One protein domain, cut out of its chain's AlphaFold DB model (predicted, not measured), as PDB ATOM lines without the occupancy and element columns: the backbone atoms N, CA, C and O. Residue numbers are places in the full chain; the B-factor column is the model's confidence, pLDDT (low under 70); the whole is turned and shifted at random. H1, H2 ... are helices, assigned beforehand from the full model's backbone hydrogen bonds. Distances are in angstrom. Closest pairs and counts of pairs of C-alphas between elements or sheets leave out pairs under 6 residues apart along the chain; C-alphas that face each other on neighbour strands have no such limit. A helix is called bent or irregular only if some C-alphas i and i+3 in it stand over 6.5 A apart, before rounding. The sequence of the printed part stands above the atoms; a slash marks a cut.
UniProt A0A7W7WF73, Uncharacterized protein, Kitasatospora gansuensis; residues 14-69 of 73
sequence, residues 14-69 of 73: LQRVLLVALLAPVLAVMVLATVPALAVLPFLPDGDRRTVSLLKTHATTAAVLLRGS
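What this domain is: This is residues 14 to 69 of the 73 residues of an uncharacterized protein of Kitasatospora gansuensis (UniProt A0A7W7WF73). Two long helices, H1 and H2, meet near their ends and make an open, flat V with a tight turn at its corner, and residues 14 to 37 of H1 and residues 53 to 69, of which 53 to 68 belong to H2, stand free. H1, the longer arm, has a kink of 33 degrees near residue 25. The printed part has 56 residues, with two named helices in the order H1, H2 and no named strand, and its class is all helix. It is extended, with a radius of gyration of the C-alphas of 16.2 A, and spans 47 by 33 by 8 A.

How they stand to each other: H1, residues 14 to 43, and H2, residues 47 to 68, touch only at the corner by their link. Their closest C-alphas, those of Pro 42 and Asp 48, are 5.0 A apart. H1 touches H2 with residues 41 to 42 alone, and H2 touches H1 with residues 47 to 51 alone. The helices run opposite ways at a steep tilt of 42 degrees. In H2 every O i to N i+4 pair is within hydrogen-bond range; in H1 21 of 26 are.

Where its parts are: H1 is 43.9 A long from C-alpha 14 at (-33.526, -49.581, 184.157) to C-alpha 43. It is irregular, but only just: C-alphas 39 and 42 are 6.8 A apart. H2 is 31.3 A long and ends with C-alpha 68 at (-35.033, -15.016, 175.791).

The domain as a whole: The two C-alphas farthest apart, those of Leu 14 and Pro 45, are 48.3 A apart. The printed part has no cut. The mean pLDDT of the printed part is 73.6, with residues 36 to 38, 40 to 51 and 68 to 69 under 70.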
ATOM      1  N   LEU A  14     -33.840 -48.860 185.391       74.69
ATOM      2  CA  LEU A  14     -33.526 -49.581 184.157       74.69
ATOM      3  C   LEU A  14     -33.605 -48.655 182.936       74.69
ATOM      4  O   LEU A  14     -32.722 -48.670 182.084       74.69
ATOM      5  N   GLN A  15     -34.623 -47.795 182.889       73.94
ATOM      6  CA  GLN A  15     -34.810 -46.818 181.819       73.94
ATOM      7  C   GLN A  15     -33.702 -45.756 181.814       73.94
ATOM      8  O   GLN A  15     -33.211 -45.386 180.750       73.94
ATOM      9  N   ARG A  16     -33.245 -45.306 182.992       73.56
ATOM     10  CA  ARG A  16     -32.079 -44.415 183.113       73.56
ATOM     11  C   ARG A  16     -30.791 -45.088 182.659       73.56
ATOM     12  O   ARG A  16     -30.021 -44.462 181.943       73.56
ATOM     13  N   VAL A  17     -30.564 -46.341 183.045       79.62
ATOM     14  CA  VAL A  17     -29.386 -47.105 182.610       79.62
ATOM     15  C   VAL A  17     -29.408 -47.301 181.100       79.62
ATOM     16  O   VAL A  17     -28.389 -47.079 180.461       79.62
ATOM     17  N   LEU A  18     -30.563 -47.630 180.518       78.88
ATOM     18  CA  LEU A  18     -30.710 -47.776 179.072       78.88
ATOM     19  C   LEU A  18     -30.463 -46.448 178.345       78.88
ATOM     20  O   LEU A  18     -29.730 -46.419 177.362       78.88
ATOM     21  N   LEU A  19     -31.012 -45.341 178.855       78.62
ATOM     22  CA  LEU A  19     -30.774 -44.005 178.305       78.62
ATOM     23  C   LEU A  19     -29.300 -43.608 178.389       78.62
ATOM     24  O   LEU A  19     -28.751 -43.126 177.405       78.62
ATOM     25  N   VAL A  20     -28.645 -43.837 179.528       79.56
ATOM     26  CA  VAL A  20     -27.212 -43.565 179.693       79.56
ATOM     27  C   VAL A  20     -26.389 -44.476 178.788       79.56
ATOM     28  O   VAL A  20     -25.487 -43.987 178.127       79.56
ATOM     29  N   ALA A  21     -26.716 -45.762 178.679       80.69
ATOM     30  CA  ALA A  21     -26.022 -46.691 177.792       80.69
ATOM     31  C   ALA A  21     -26.149 -46.299 176.310       80.69
ATOM     32  O   ALA A  21     -25.229 -46.554 175.538       80.69
ATOM     33  N   LEU A  22     -27.252 -45.650 175.920       80.56
ATOM     34  CA  LEU A  22     -27.450 -45.151 174.559       80.56
ATOM     35  C   LEU A  22     -26.763 -43.796 174.320       80.56
ATOM     36  O   LEU A  22     -26.145 -43.598 173.276       80.56
ATOM     37  N   LEU A  23     -26.853 -42.861 175.276       75.38
ATOM     38  CA  LEU A  23     -26.307 -41.503 175.129       75.38
ATOM     39  C   LEU A  23     -24.808 -41.407 175.431       75.38
ATOM     40  O   LEU A  23     -24.098 -40.660 174.759       75.38
ATOM     41  N   ALA A  24     -24.323 -42.121 176.447       80.06
ATOM     42  CA  ALA A  24     -22.938 -42.055 176.901       80.06
ATOM     43  C   ALA A  24     -21.913 -42.358 175.799       80.06
ATOM     44  O   ALA A  24     -20.958 -41.591 175.705       80.06
ATOM     45  N   PRO A  25     -22.066 -43.386 174.937       77.50
ATOM     46  CA  PRO A  25     -21.088 -43.632 173.879       77.50
ATOM     47  C   PRO A  25     -21.052 -42.502 172.845       77.50
ATOM     48  O   PRO A  25     -19.971 -42.100 172.422       77.50
ATOM     49  N   VAL A  26     -22.203 -41.925 172.483       81.88
ATOM     50  CA  VAL A  26     -22.267 -40.790 171.545       81.88
ATOM     51  C   VAL A  26     -21.598 -39.553 172.144       81.88
ATOM     52  O   VAL A  26     -20.785 -38.905 171.485       81.88
ATOM     53  N   LEU A  27     -21.889 -39.258 173.414       77.81
ATOM     54  CA  LEU A  27     -21.240 -38.180 174.159       77.81
ATOM     55  C   LEU A  27     -19.732 -38.410 174.287       77.81
ATOM     56  O   LEU A  27     -18.963 -37.479 174.073       77.81
ATOM     57  N   ALA A  28     -19.299 -39.638 174.576       79.12
ATOM     58  CA  ALA A  28     -17.887 -39.982 174.688       79.12
ATOM     59  C   ALA A  28     -17.145 -39.747 173.368       79.12
ATOM     60  O   ALA A  28     -16.096 -39.111 173.380       79.12
ATOM     61  N   VAL A  29     -17.709 -40.179 172.234       81.56
ATOM     62  CA  VAL A  29     -17.137 -39.919 170.901       81.56
ATOM     63  C   VAL A  29     -17.084 -38.421 170.609       81.56
ATOM     64  O   VAL A  29     -16.057 -37.926 170.148       81.56
ATOM     65  N   MET A  30     -18.153 -37.679 170.920       77.50
ATOM     66  CA  MET A  30     -18.170 -36.225 170.743       77.50
ATOM     67  C   MET A  30     -17.060 -35.551 171.545       77.50
ATOM     68  O   MET A  30     -16.328 -34.739 170.986       77.50
ATOM     69  N   VAL A  31     -16.913 -35.897 172.827       80.00
ATOM     70  CA  VAL A  31     -15.902 -35.327 173.729       80.00
ATOM     71  C   VAL A  31     -14.494 -35.709 173.270       80.00
ATOM     72  O   VAL A  31     -13.635 -34.839 173.164       80.00
ATOM     73  N   LEU A  32     -14.264 -36.975 172.916       82.94
ATOM     74  CA  LEU A  32     -12.982 -37.447 172.380       82.94
ATOM     75  C   LEU A  32     -12.598 -36.761 171.067       82.94
ATOM     76  O   LEU A  32     -11.412 -36.596 170.816       82.94
ATOM     77  N   ALA A  33     -13.561 -36.347 170.245       76.25
ATOM     78  CA  ALA A  33     -13.284 -35.599 169.022       76.25
ATOM     79  C   ALA A  33     -13.090 -34.095 169.284       76.25
ATOM     80  O   ALA A  33     -12.192 -33.473 168.718       76.25
ATOM     81  N   THR A  34     -13.918 -33.492 170.143       70.44
ATOM     82  CA  THR A  34     -13.916 -32.035 170.369       70.44
ATOM     83  C   THR A  34     -12.831 -31.566 171.322       70.44
ATOM     84  O   THR A  34     -12.268 -30.503 171.085       70.44
ATOM     85  N   VAL A  35     -12.492 -32.323 172.367       72.88
ATOM     86  CA  VAL A  35     -11.462 -31.923 173.341       72.88
ATOM     87  C   VAL A  35     -10.082 -31.768 172.693       72.88
ATOM     88  O   VAL A  35      -9.508 -30.688 172.827       72.88
ATOM     89  N   PRO A  36      -9.540 -32.752 171.949       68.88
ATOM     90  CA  PRO A  36      -8.265 -32.564 171.267       68.88
ATOM     91  C   PRO A  36      -8.370 -31.531 170.145       68.88
ATOM     92  O   PRO A  36      -7.434 -30.762 169.962       68.88
ATOM     93  N   ALA A  37      -9.505 -31.428 169.443       66.50
ATOM     94  CA  ALA A  37      -9.692 -30.382 168.439       66.50
ATOM     95  C   ALA A  37      -9.621 -28.972 169.049       66.50
ATOM     96  O   ALA A  37      -8.963 -28.105 168.485       66.50
ATOM     97  N   LEU A  38     -10.244 -28.749 170.210       61.88
ATOM     98  CA  LEU A  38     -10.202 -27.481 170.946       61.88
ATOM     99  C   LEU A  38      -8.848 -27.234 171.618       61.88
ATOM    100  O   LEU A  38      -8.434 -26.085 171.720       61.88
ATOM    101  N   ALA A  39      -8.154 -28.291 172.047       70.31
ATOM    102  CA  ALA A  39      -6.808 -28.191 172.602       70.31
ATOM    103  C   ALA A  39      -5.761 -27.868 171.527       70.31
ATOM    104  O   ALA A  39      -4.808 -27.154 171.811       70.31
ATOM    105  N   VAL A  40      -5.938 -28.369 170.301       67.69
ATOM    106  CA  VAL A  40      -5.004 -28.173 169.181       67.69
ATOM    107  C   VAL A  40      -5.302 -26.883 168.406       67.69
ATOM    108  O   VAL A  40      -4.367 -26.238 167.939       67.69
ATOM    109  N   LEU A  41      -6.569 -26.449 168.327       62.16
ATOM    110  CA  LEU A  41      -6.988 -25.222 167.630       62.16
ATOM    111  C   LEU A  41      -6.153 -23.958 167.934       62.16
ATOM    112  O   LEU A  41      -5.825 -23.266 166.972       62.16
ATOM    113  N   PRO A  42      -5.813 -23.620 169.197       60.44
ATOM    114  CA  PRO A  42      -5.046 -22.409 169.504       60.44
ATOM    115  C   PRO A  42      -3.587 -22.483 169.033       60.44
ATOM    116  O   PRO A  42      -2.968 -21.449 168.815       60.44
ATOM    117  N   PHE A  43      -3.048 -23.687 168.813       64.06
ATOM    118  CA  PHE A  43      -1.674 -23.889 168.337       64.06
ATOM    119  C   PHE A  43      -1.559 -23.939 166.805       64.06
ATOM    120  O   PHE A  43      -0.451 -24.044 166.277       64.06
ATOM    121  N   LEU A  44      -2.678 -23.862 166.073       60.75
ATOM    122  CA  LEU A  44      -2.663 -23.654 164.625       60.75
ATOM    123  C   LEU A  44      -2.385 -22.172 164.307       60.75
ATOM    124  O   LEU A  44      -2.776 -21.298 165.080       60.75
ATOM    125  N   PRO A  45      -1.753 -21.849 163.163       53.31
ATOM    126  CA  PRO A  45      -1.569 -20.460 162.737       53.31
ATOM    127  C   PRO A  45      -2.929 -19.734 162.657       53.31
ATOM    128  O   PRO A  45      -3.891 -20.278 162.117       53.31
ATOM    129  N   ASP A  46      -3.014 -18.536 163.253       62.53
ATOM    130  CA  ASP A  46      -4.252 -17.759 163.507       62.53
ATOM    131  C   ASP A  46      -5.286 -18.412 164.465       62.53
ATOM    132  O   ASP A  46      -6.424 -17.942 164.594       62.53
ATOM    133  N   GLY A  47      -4.888 -19.456 165.198       59.09
ATOM    134  CA  GLY A  47      -5.709 -20.210 166.150       59.09
ATOM    135  C   GLY A  47      -6.310 -19.360 167.267       59.09
ATOM    136  O   GLY A  47      -7.509 -19.450 167.530       59.09
ATOM    137  N   ASP A  48      -5.534 -18.455 167.863       63.28
ATOM    138  CA  ASP A  48      -6.004 -17.571 168.938       63.28
ATOM    139  C   ASP A  48      -7.171 -16.679 168.504       63.28
ATOM    140  O   ASP A  48      -8.194 -16.588 169.187       63.28
ATOM    141  N   ARG A  49      -7.076 -16.071 167.314       67.56
ATOM    142  CA  ARG A  49      -8.146 -15.222 166.765       67.56
ATOM    143  C   ARG A  49      -9.417 -16.028 166.520       67.56
ATOM    144  O   ARG A  49     -10.519 -15.547 166.790       67.56
ATOM    145  N   ARG A  50      -9.268 -17.269 166.049       64.06
ATOM    146  CA  ARG A  50     -10.389 -18.175 165.778       64.06
ATOM    147  C   ARG A  50     -11.045 -18.667 167.068       64.06
ATOM    148  O   ARG A  50     -12.271 -18.672 167.155       64.06
ATOM    149  N   THR A  51     -10.248 -18.990 168.082       66.12
ATOM    150  CA  THR A  51     -10.721 -19.415 169.409       66.12
ATOM    151  C   THR A  51     -11.460 -18.277 170.115       66.12
ATOM    152  O   THR A  51     -12.576 -18.475 170.598       66.12
ATOM    153  N   VAL A  52     -10.916 -17.055 170.081       76.06
ATOM    154  CA  VAL A  52     -11.576 -15.851 170.618       76.06
ATOM    155  C   VAL A  52     -12.870 -15.543 169.865       76.06
ATOM    156  O   VAL A  52     -13.887 -15.244 170.491       76.06
ATOM    157  N   SER A  53     -12.873 -15.653 168.532       75.31
ATOM    158  CA  SER A  53     -14.084 -15.446 167.733       75.31
ATOM    159  C   SER A  53     -15.169 -16.472 168.066       75.31
ATOM    160  O   SER A  53     -16.327 -16.091 168.223       75.31
ATOM    161  N   LEU A  54     -14.817 -17.753 168.201       75.75
ATOM    162  CA  LEU A  54     -15.761 -18.815 168.557       75.75
ATOM    163  C   LEU A  54     -16.325 -18.618 169.968       75.75
ATOM    164  O   LEU A  54     -17.539 -18.712 170.155       75.75
ATOM    165  N   LEU A  55     -15.470 -18.270 170.934       80.19
ATOM    166  CA  LEU A  55     -15.878 -18.006 172.312       80.19
ATOM    167  C   LEU A  55     -16.824 -16.801 172.399       80.19
ATOM    168  O   LEU A  55     -17.839 -16.856 173.093       80.19
ATOM    169  N   LYS A  56     -16.541 -15.735 171.643       81.56
ATOM    170  CA  LYS A  56     -17.388 -14.538 171.578       81.56
ATOM    171  C   LYS A  56     -18.750 -14.841 170.950       81.56
ATOM    172  O   LYS A  56     -19.774 -14.401 171.476       81.56
ATOM    173  N   THR A  57     -18.786 -15.636 169.881       81.81
ATOM    174  CA  THR A  57     -20.045 -16.085 169.266       81.81
ATOM    175  C   THR A  57     -20.860 -16.930 170.243       81.81
ATOM    176  O   THR A  57     -22.044 -16.660 170.437       81.81
ATOM    177  N   HIS A  58     -20.235 -17.890 170.932       81.19
ATOM    178  CA  HIS A  58     -20.920 -18.711 171.934       81.19
ATOM    179  C   HIS A  58     -21.456 -17.892 173.110       81.19
ATOM    180  O   HIS A  58     -22.606 -18.077 173.505       81.19
ATOM    181  N   ALA A  59     -20.673 -16.944 173.628       80.44
ATOM    182  CA  ALA A  59     -21.115 -16.048 174.693       80.44
ATOM    183  C   ALA A  59     -22.323 -15.197 174.266       80.44
ATOM    184  O   ALA A  59     -23.242 -14.981 175.056       80.44
ATOM    185  N   THR A  60     -22.357 -14.760 173.006       81.19
ATOM    186  CA  THR A  60     -23.470 -13.971 172.460       81.19
ATOM    187  C   THR A  60     -24.731 -14.823 172.325       81.19
ATOM    188  O   THR A  60     -25.801 -14.408 172.768       81.19
ATOM    189  N   THR A  61     -24.611 -16.045 171.802       78.25
ATOM    190  CA  THR A  61     -25.734 -16.988 171.710       78.25
ATOM    191  C   THR A  61     -26.263 -17.366 173.092       78.25
ATOM    192  O   THR A  61     -27.472 -17.333 173.311       78.25
ATOM    193  N   ALA A  62     -25.380 -17.647 174.053       78.19
ATOM    194  CA  ALA A  62     -25.767 -17.922 175.434       78.19
ATOM    195  C   ALA A  62     -26.482 -16.719 176.067       78.19
ATOM    196  O   ALA A  62     -27.508 -16.896 176.716       78.19
ATOM    197  N   ALA A  63     -26.003 -15.495 175.828       80.44
ATOM    198  CA  ALA A  63     -26.653 -14.279 176.310       80.44
ATOM    199  C   ALA A  63     -28.042 -14.057 175.685       80.44
ATOM    200  O   ALA A  63     -28.957 -13.628 176.387       80.44
ATOM    201  N   VAL A  64     -28.222 -14.362 174.395       80.06
ATOM    202  CA  VAL A  64     -29.527 -14.293 173.713       80.06
ATOM    203  C   VAL A  64     -30.485 -15.338 174.270       80.06
ATOM    204  O   VAL A  64     -31.618 -14.997 174.596       80.06
ATOM    205  N   LEU A  65     -30.031 -16.578 174.448       77.94
ATOM    206  CA  LEU A  65     -30.843 -17.646 175.032       77.94
ATOM    207  C   LEU A  65     -31.225 -17.332 176.483       77.94
ATOM    208  O   LEU A  65     -32.382 -17.498 176.848       77.94
ATOM    209  N   LEU A  66     -30.296 -16.804 177.285       77.25
ATOM    210  CA  LEU A  66     -30.546 -16.394 178.673       77.25
ATOM    211  C   LEU A  66     -31.450 -15.156 178.786       77.25
ATOM    212  O   LEU A  66     -32.202 -15.029 179.753       77.25
ATOM    213  N   ARG A  67     -31.390 -14.221 177.827       73.94
ATOM    214  CA  ARG A  67     -32.351 -13.105 177.751       73.94
ATOM    215  C   ARG A  67     -33.724 -13.579 177.305       73.94
ATOM    216  O   ARG A  67     -34.705 -13.163 177.902       73.94
ATOM    217  N   GLY A  68     -33.787 -14.441 176.294       67.31
ATOM    218  CA  GLY A  68     -35.033 -15.016 175.791       67.31
ATOM    219  C   GLY A  68     -35.693 -15.988 176.771       67.31
ATOM    220  O   GLY A  68     -36.903 -16.169 176.715       67.31
ATOM    221  N   SER A  69     -34.928 -16.586 177.694       60.78
ATOM    222  CA  SER A  69     -35.452 -17.471 178.741       60.78
ATOM    223  C   SER A  69     -35.996 -16.732 179.964       60.78
ATOM    224  O   SER A  69     -36.546 -17.375 180.858       60.78
TER     225      SER A  69